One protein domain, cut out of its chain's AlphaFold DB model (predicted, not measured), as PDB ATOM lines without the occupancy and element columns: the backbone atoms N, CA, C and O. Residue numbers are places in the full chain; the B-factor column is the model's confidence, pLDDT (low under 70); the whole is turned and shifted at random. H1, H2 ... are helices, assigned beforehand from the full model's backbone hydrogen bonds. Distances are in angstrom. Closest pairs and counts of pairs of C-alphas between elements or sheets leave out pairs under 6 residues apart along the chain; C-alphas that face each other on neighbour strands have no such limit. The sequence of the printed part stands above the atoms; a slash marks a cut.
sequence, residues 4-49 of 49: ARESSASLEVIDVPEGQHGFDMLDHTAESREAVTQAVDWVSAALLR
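Overview. This is residues 4 to 49 of the 49 residues of the protein "Acetyl esterase/lipase" of Arthrobacter pigmenti (UniProt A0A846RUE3). The printed part is an open V or U: a long stretch with no named element, residues 4 to 22, makes one arm and ends in a turn, and the long helix H2 runs back as the other arm. The very short helix H1 lies in the bend that joins the arms, and the free tips, residues 6 to 11 and residues 40 to 49, of which 40 to 47 belong to H2, stick out. There are 46 residues printed, with two named helices in the order H1, H2 and no named strand. The class is all helix, though under half of the residues, 22 of 46, are in named elements. The whole is loose, with a radius of gyration of the C-alphas of 12.5 A, and flat, spanning 32 by 27 by 13 A.

Arrangement. Residues 4 to 22 hold no named element, and their C-alphas lie 5 to 20 A from the mean of all C-alphas. H1, residues 23 to 26, and H2, residues 30 to 47, are joined by a tight link of 3 residues. H1 and H2 touch, with 4 pairs of C-alphas within 8 A; the closest C-alphas are those of Asp 24 and Ser 32, 6.0 A apart. H2 touches H1 with residues 32 to 36 alone. In H2 every O i to N i+4 pair is within hydrogen-bond range; H1 is too short for such a pair, and its one O i to N i+3 pair is not within range.

Along the chain. The printed part begins with C-alpha 4 at (184.287, 180.216, 161.457). H1 begins with C-alpha 23 at (166.567, 169.169, 169.108). H2, 25.6 A from first to last C-alpha, ends with C-alpha 47 at (173.568, 192.191, 174.165).

Size, cuts and confidence. The two C-alphas farthest apart are those of Ser 8 and His 28, at 34.5 A. The printed part has no cut and ends at Arg 49, the chain's last residue. The mean pLDDT of the printed part is 92.9, and one residue, 49, is under 70.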
ATOM      1  N   ALA A   4     184.322 179.199 160.416       72.56
ATOM      2  CA  ALA A   4     184.287 180.216 161.457       72.56
ATOM      3  C   ALA A   4     185.515 180.158 162.396       72.56
ATOM      4  O   ALA A   4     185.959 181.207 162.854       72.56
ATOM      5  N   ARG A   5     186.131 178.978 162.602       75.00
ATOM      6  CA  ARG A   5     187.391 178.841 163.368       75.00
ATOM      7  C   ARG A   5     188.602 179.460 162.666       75.00
ATOM      8  O   ARG A   5     189.610 179.700 163.315       75.00
ATOM      9  N   GLU A   6     188.519 179.693 161.357       82.81
ATOM     10  CA  GLU A   6     189.579 180.343 160.573       82.81
ATOM     11  C   GLU A   6     189.520 181.879 160.703       82.81
ATOM     12  O   GLU A   6     190.425 182.575 160.250       82.81
ATOM     13  N   SER A   7     188.470 182.414 161.335       83.44
ATOM     14  CA  SER A   7     188.321 183.840 161.628       83.44
ATOM     15  C   SER A   7     188.797 184.183 163.043       83.44
ATOM     16  O   SER A   7     188.844 183.325 163.920       83.44
ATOM     17  N   SER A   8     189.089 185.459 163.305       81.31
ATOM     18  CA  SER A   8     189.388 185.971 164.654       81.31
ATOM     19  C   SER A   8     188.143 186.121 165.544       81.31
ATOM     20  O   SER A   8     188.217 186.757 166.595       81.31
ATOM     21  N   ALA A   9     186.987 185.605 165.118       83.38
ATOM     22  CA  ALA A   9     185.769 185.671 165.909       83.38
ATOM     23  C   ALA A   9     185.871 184.743 167.127       83.38
ATOM     24  O   ALA A   9     186.348 183.612 167.028       83.38
ATOM     25  N   SER A  10     185.372 185.212 168.272       86.25
ATOM     26  CA  SER A  10     185.167 184.352 169.435       86.25
ATOM     27  C   SER A  10     184.135 183.284 169.074       86.25
ATOM     28  O   SER A  10     182.975 183.613 168.830       86.25
ATOM     29  N   LEU A  11     184.564 182.023 169.003       88.25
ATOM     30  CA  LEU A  11     183.728 180.899 168.592       88.25
ATOM     31  C   LEU A  11     183.861 179.739 169.570       88.25
ATOM     32  O   LEU A  11     184.942 179.176 169.745       88.25
ATOM     33  N   GLU A  12     182.720 179.316 170.091       90.81
ATOM     34  CA  GLU A  12     182.559 178.076 170.833       90.81
ATOM     35  C   GLU A  12     181.503 177.211 170.132       90.81
ATOM     36  O   GLU A  12     180.559 177.729 169.533       90.81
ATOM     37  N   VAL A  13     181.714 175.893 170.130       92.31
ATOM     38  CA  VAL A  13     180.801 174.916 169.524       92.31
ATOM     39  C   VAL A  13     180.242 174.069 170.655       92.31
ATOM     40  O   VAL A  13     181.022 173.461 171.384       92.31
ATOM     41  N   ILE A  14     178.918 174.051 170.784       95.00
ATOM     42  CA  ILE A  14     178.197 173.197 171.728       95.00
ATOM     43  C   ILE A  14     177.717 171.981 170.938       95.00
ATOM     44  O   ILE A  14     176.857 172.111 170.066       95.00
ATOM     45  N   ASP A  15     178.305 170.821 171.211       95.25
ATOM     46  CA  ASP A  15     177.843 169.553 170.655       95.25
ATOM     47  C   ASP A  15     176.723 168.986 171.540       95.25
ATOM     48  O   ASP A  15     176.818 169.021 172.764       95.25
ATOM     49  N   VAL A  16     175.678 168.446 170.907       97.38
ATOM     50  CA  VAL A  16     174.556 167.748 171.563       97.38
ATOM     51  C   VAL A  16     174.489 166.342 170.962       97.38
ATOM     52  O   VAL A  16     173.767 166.138 169.985       97.38
ATOM     53  N   PRO A  17     175.321 165.396 171.440       96.44
ATOM     54  CA  PRO A  17     175.545 164.115 170.770       96.44
ATOM     55  C   PRO A  17     174.285 163.270 170.576       96.44
ATOM     56  O   PRO A  17     174.145 162.638 169.530       96.44
ATOM     57  N   GLU A  18     173.367 163.285 171.545       96.00
ATOM     58  CA  GLU A  18     172.125 162.504 171.486       96.00
ATOM     59  C   GLU A  18     170.962 163.286 170.851       96.00
ATOM     60  O   GLU A  18     169.861 162.753 170.698       96.00
ATOM     61  N   GLY A  19     171.192 164.550 170.478       96.06
ATOM     62  CA  GLY A  19     170.187 165.426 169.889       96.06
ATOM     63  C   GLY A  19     169.992 165.182 168.394       96.06
ATOM     64  O   GLY A  19     170.948 165.005 167.635       96.06
ATOM     65  N   GLN A  20     168.743 165.237 167.935       97.12
ATOM     66  CA  GLN A  20     168.438 165.233 166.501       97.12
ATOM     67  C   GLN A  20     168.457 166.647 165.893       97.12
ATOM     68  O   GLN A  20     168.524 167.663 166.584       97.12
ATOM     69  N   HIS A  21     168.386 166.752 164.561       97.00
ATOM     70  CA  HIS A  21     168.232 168.061 163.921       97.00
ATOM     71  C   HIS A  21     166.921 168.725 164.372       97.00
ATOM     72  O   HIS A  21     165.849 168.151 164.192       97.00
ATOM     73  N   GLY A  22     167.016 169.932 164.936       97.00
ATOM     74  CA  GLY A  22     165.884 170.604 165.580       97.00
ATOM     75  C   GLY A  22     165.640 170.158 167.025       97.00
ATOM     76  O   GLY A  22     164.514 170.282 167.510       97.00
ATOM     77  N   PHE A  23     166.657 169.613 167.710       98.06
ATOM     78  CA  PHE A  23     166.567 169.169 169.108       98.06
ATOM     79  C   PHE A  23     165.998 170.242 170.046       98.06
ATOM     80  O   PHE A  23     165.335 169.915 171.022       98.06
ATOM     81  N   ASP A  24     166.215 171.523 169.751       96.62
ATOM     82  CA  ASP A  24     165.719 172.657 170.530       96.62
ATOM     83  C   ASP A  24     164.185 172.694 170.616       96.62
ATOM     84  O   ASP A  24     163.626 173.186 171.598       96.62
ATOM     85  N   MET A  25     163.509 172.117 169.622       96.88
ATOM     86  CA  MET A  25     162.053 172.015 169.558       96.88
ATOM     87  C   MET A  25     161.544 170.588 169.759       96.88
ATOM     88  O   MET A  25     160.477 170.396 170.347       96.88
ATOM     89  N   LEU A  26     162.270 169.597 169.237       97.94
ATOM     90  CA  LEU A  26     161.810 168.210 169.144       97.94
ATOM     91  C   LEU A  26     162.231 167.353 170.340       97.94
ATOM     92  O   LEU A  26     161.521 166.405 170.679       97.94
ATOM     93  N   ASP A  27     163.338 167.699 171.002       97.75
ATOM     94  CA  ASP A  27     163.909 166.883 172.067       97.75
ATOM     95  C   ASP A  27     163.642 167.525 173.428       97.75
ATOM     96  O   ASP A  27     164.116 168.605 173.778       97.75
ATOM     97  N   HIS A  28     162.860 166.832 174.251       96.56
ATOM     98  CA  HIS A  28     162.524 167.282 175.602       96.56
ATOM     99  C   HIS A  28     163.472 166.703 176.659       96.56
ATOM    100  O   HIS A  28     163.033 166.313 177.743       96.56
ATOM    101  N   THR A  29     164.769 166.648 176.354       98.00
ATOM    102  CA  THR A  29     165.808 166.126 177.251       98.00
ATOM    103  C   THR A  29     166.449 167.244 178.083       98.00
ATOM    104  O   THR A  29     166.234 168.433 177.833       98.00
ATOM    105  N   ALA A  30     167.220 166.871 179.109       98.06
ATOM    106  CA  ALA A  30     168.007 167.831 179.883       98.06
ATOM    107  C   ALA A  30     169.162 168.413 179.053       98.06
ATOM    108  O   ALA A  30     169.331 169.626 179.024       98.06
ATOM    109  N   GLU A  31     169.874 167.565 178.306       97.81
ATOM    110  CA  GLU A  31     171.006 167.959 177.460       97.81
ATOM    111  C   GLU A  31     170.607 169.026 176.425       97.81
ATOM    112  O   GLU A  31     171.256 170.064 176.309       97.81
ATOM    113  N   SER A  32     169.469 168.833 175.747       98.19
ATOM    114  CA  SER A  32     168.918 169.811 174.803       98.19
ATOM    115  C   SER A  32     168.627 171.160 175.471       98.19
ATOM    116  O   SER A  32     168.928 172.213 174.911       98.19
ATOM    117  N   ARG A  33     168.071 171.150 176.691       98.25
ATOM    118  CA  ARG A  33     167.771 172.380 177.444       98.25
ATOM    119  C   ARG A  33     169.037 173.088 177.906       98.25
ATOM    120  O   ARG A  33     169.090 174.314 177.841       98.25
ATOM    121  N   GLU A  34     170.032 172.342 178.367       98.31
ATOM    122  CA  GLU A  34     171.316 172.884 178.815       98.31
ATOM    123  C   GLU A  34     172.060 173.551 177.656       98.31
ATOM    124  O   GLU A  34     172.473 174.704 177.784       98.31
ATOM    125  N   ALA A  35     172.114 172.899 176.491       98.31
ATOM    126  CA  ALA A  35     172.732 173.455 175.291       98.31
ATOM    127  C   ALA A  35     172.081 174.779 174.850       98.31
ATOM    128  O   ALA A  35     172.776 175.761 174.575       98.31
ATOM    129  N   VAL A  36     170.741 174.840 174.828       97.88
ATOM    130  CA  VAL A  36     170.012 176.076 174.492       97.88
ATOM    131  C   VAL A  36     170.225 177.153 175.556       97.88
ATOM    132  O   VAL A  36     170.444 178.313 175.210       97.88
ATOM    133  N   THR A  37     170.202 176.788 176.841       98.31
ATOM    134  CA  THR A  37     170.420 177.733 177.949       98.31
ATOM    135  C   THR A  37     171.799 178.379 177.844       98.31
ATOM    136  O   THR A  37     171.898 179.602 177.850       98.31
ATOM    137  N   GLN A  38     172.850 177.582 177.630       98.00
ATOM    138  CA  GLN A  38     174.214 178.082 177.463       98.00
ATOM    139  C   GLN A  38     174.339 179.044 176.270       98.00
ATOM    140  O   GLN A  38     174.951 180.107 176.388       98.00
ATOM    141  N   ALA A  39     173.716 178.721 175.132       97.06
ATOM    142  CA  ALA A  39     173.718 179.602 173.967       97.06
ATOM    143  C   ALA A  39     172.995 180.937 174.240       97.06
ATOM    144  O   ALA A  39     173.484 182.005 173.856       97.06
ATOM    145  N   VAL A  40     171.843 180.896 174.919       97.50
ATOM    146  CA  VAL A  40     171.075 182.098 175.285       97.50
ATOM    147  C   VAL A  40     171.827 182.950 176.302       97.50
ATOM    148  O   VAL A  40     171.819 184.176 176.171       97.50
ATOM    149  N   ASP A  41     172.517 182.342 177.267       96.88
ATOM    150  CA  ASP A  41     173.341 183.059 178.240       96.88
ATOM    151  C   ASP A  41     174.447 183.862 177.545       96.88
ATOM    152  O   ASP A  41     174.667 185.033 177.868       96.88
ATOM    153  N   TRP A  42     175.097 183.292 176.525       94.75
ATOM    154  CA  TRP A  42     176.112 184.001 175.740       94.75
ATOM    155  C   TRP A  42     175.553 185.196 174.980       94.75
ATOM    156  O   TRP A  42     176.133 186.284 175.027       94.75
ATOM    157  N   VAL A  43     174.429 185.010 174.284       94.44
ATOM    158  CA  VAL A  43     173.776 186.090 173.536       94.44
ATOM    159  C   VAL A  43     173.321 187.188 174.492       94.44
ATOM    160  O   VAL A  43     173.583 188.365 174.251       94.44
ATOM    161  N   SER A  44     172.707 186.813 175.612       96.94
ATOM    162  CA  SER A  44     172.252 187.755 176.634       96.94
ATOM    163  C   SER A  44     173.424 188.555 177.201       96.94
ATOM    164  O   SER A  44     173.365 189.782 177.244       96.94
ATOM    165  N   ALA A  45     174.536 187.897 177.541       94.00
ATOM    166  CA  ALA A  45     175.745 188.570 178.008       94.00
ATOM    167  C   ALA A  45     176.386 189.476 176.943       94.00
ATOM    168  O   ALA A  45     177.062 190.449 177.276       94.00
ATOM    169  N   ALA A  46     176.229 189.168 175.655       91.44
ATOM    170  CA  ALA A  46     176.723 190.010 174.570       91.44
ATOM    171  C   ALA A  46     175.851 191.255 174.339       91.44
ATOM    172  O   ALA A  46     176.397 192.306 174.011       91.44
ATOM    173  N   LEU A  47     174.531 191.143 174.514       94.50
ATOM    174  CA  LEU A  47     173.568 192.191 174.165       94.50
ATOM    175  C   LEU A  47     173.136 193.083 175.336       94.50
ATOM    176  O   LEU A  47     172.725 194.212 175.100       94.50
ATOM    177  N   LEU A  48     173.203 192.599 176.579       90.00
ATOM    178  CA  LEU A  48     172.757 193.330 177.776       90.00
ATOM    179  C   LEU A  48     173.888 194.108 178.475       90.00
ATOM    180  O   LEU A  48     173.803 194.372 179.674       90.00
ATOM    181  N   ARG A  49     174.952 194.446 177.741       57.41
ATOM    182  CA  ARG A  49     176.044 195.302 178.224       57.41
ATOM    183  C   ARG A  49     175.786 196.776 177.956       57.41
ATOM    184  O   ARG A  49     175.295 197.094 176.853       57.41
TER     185      ARG A  49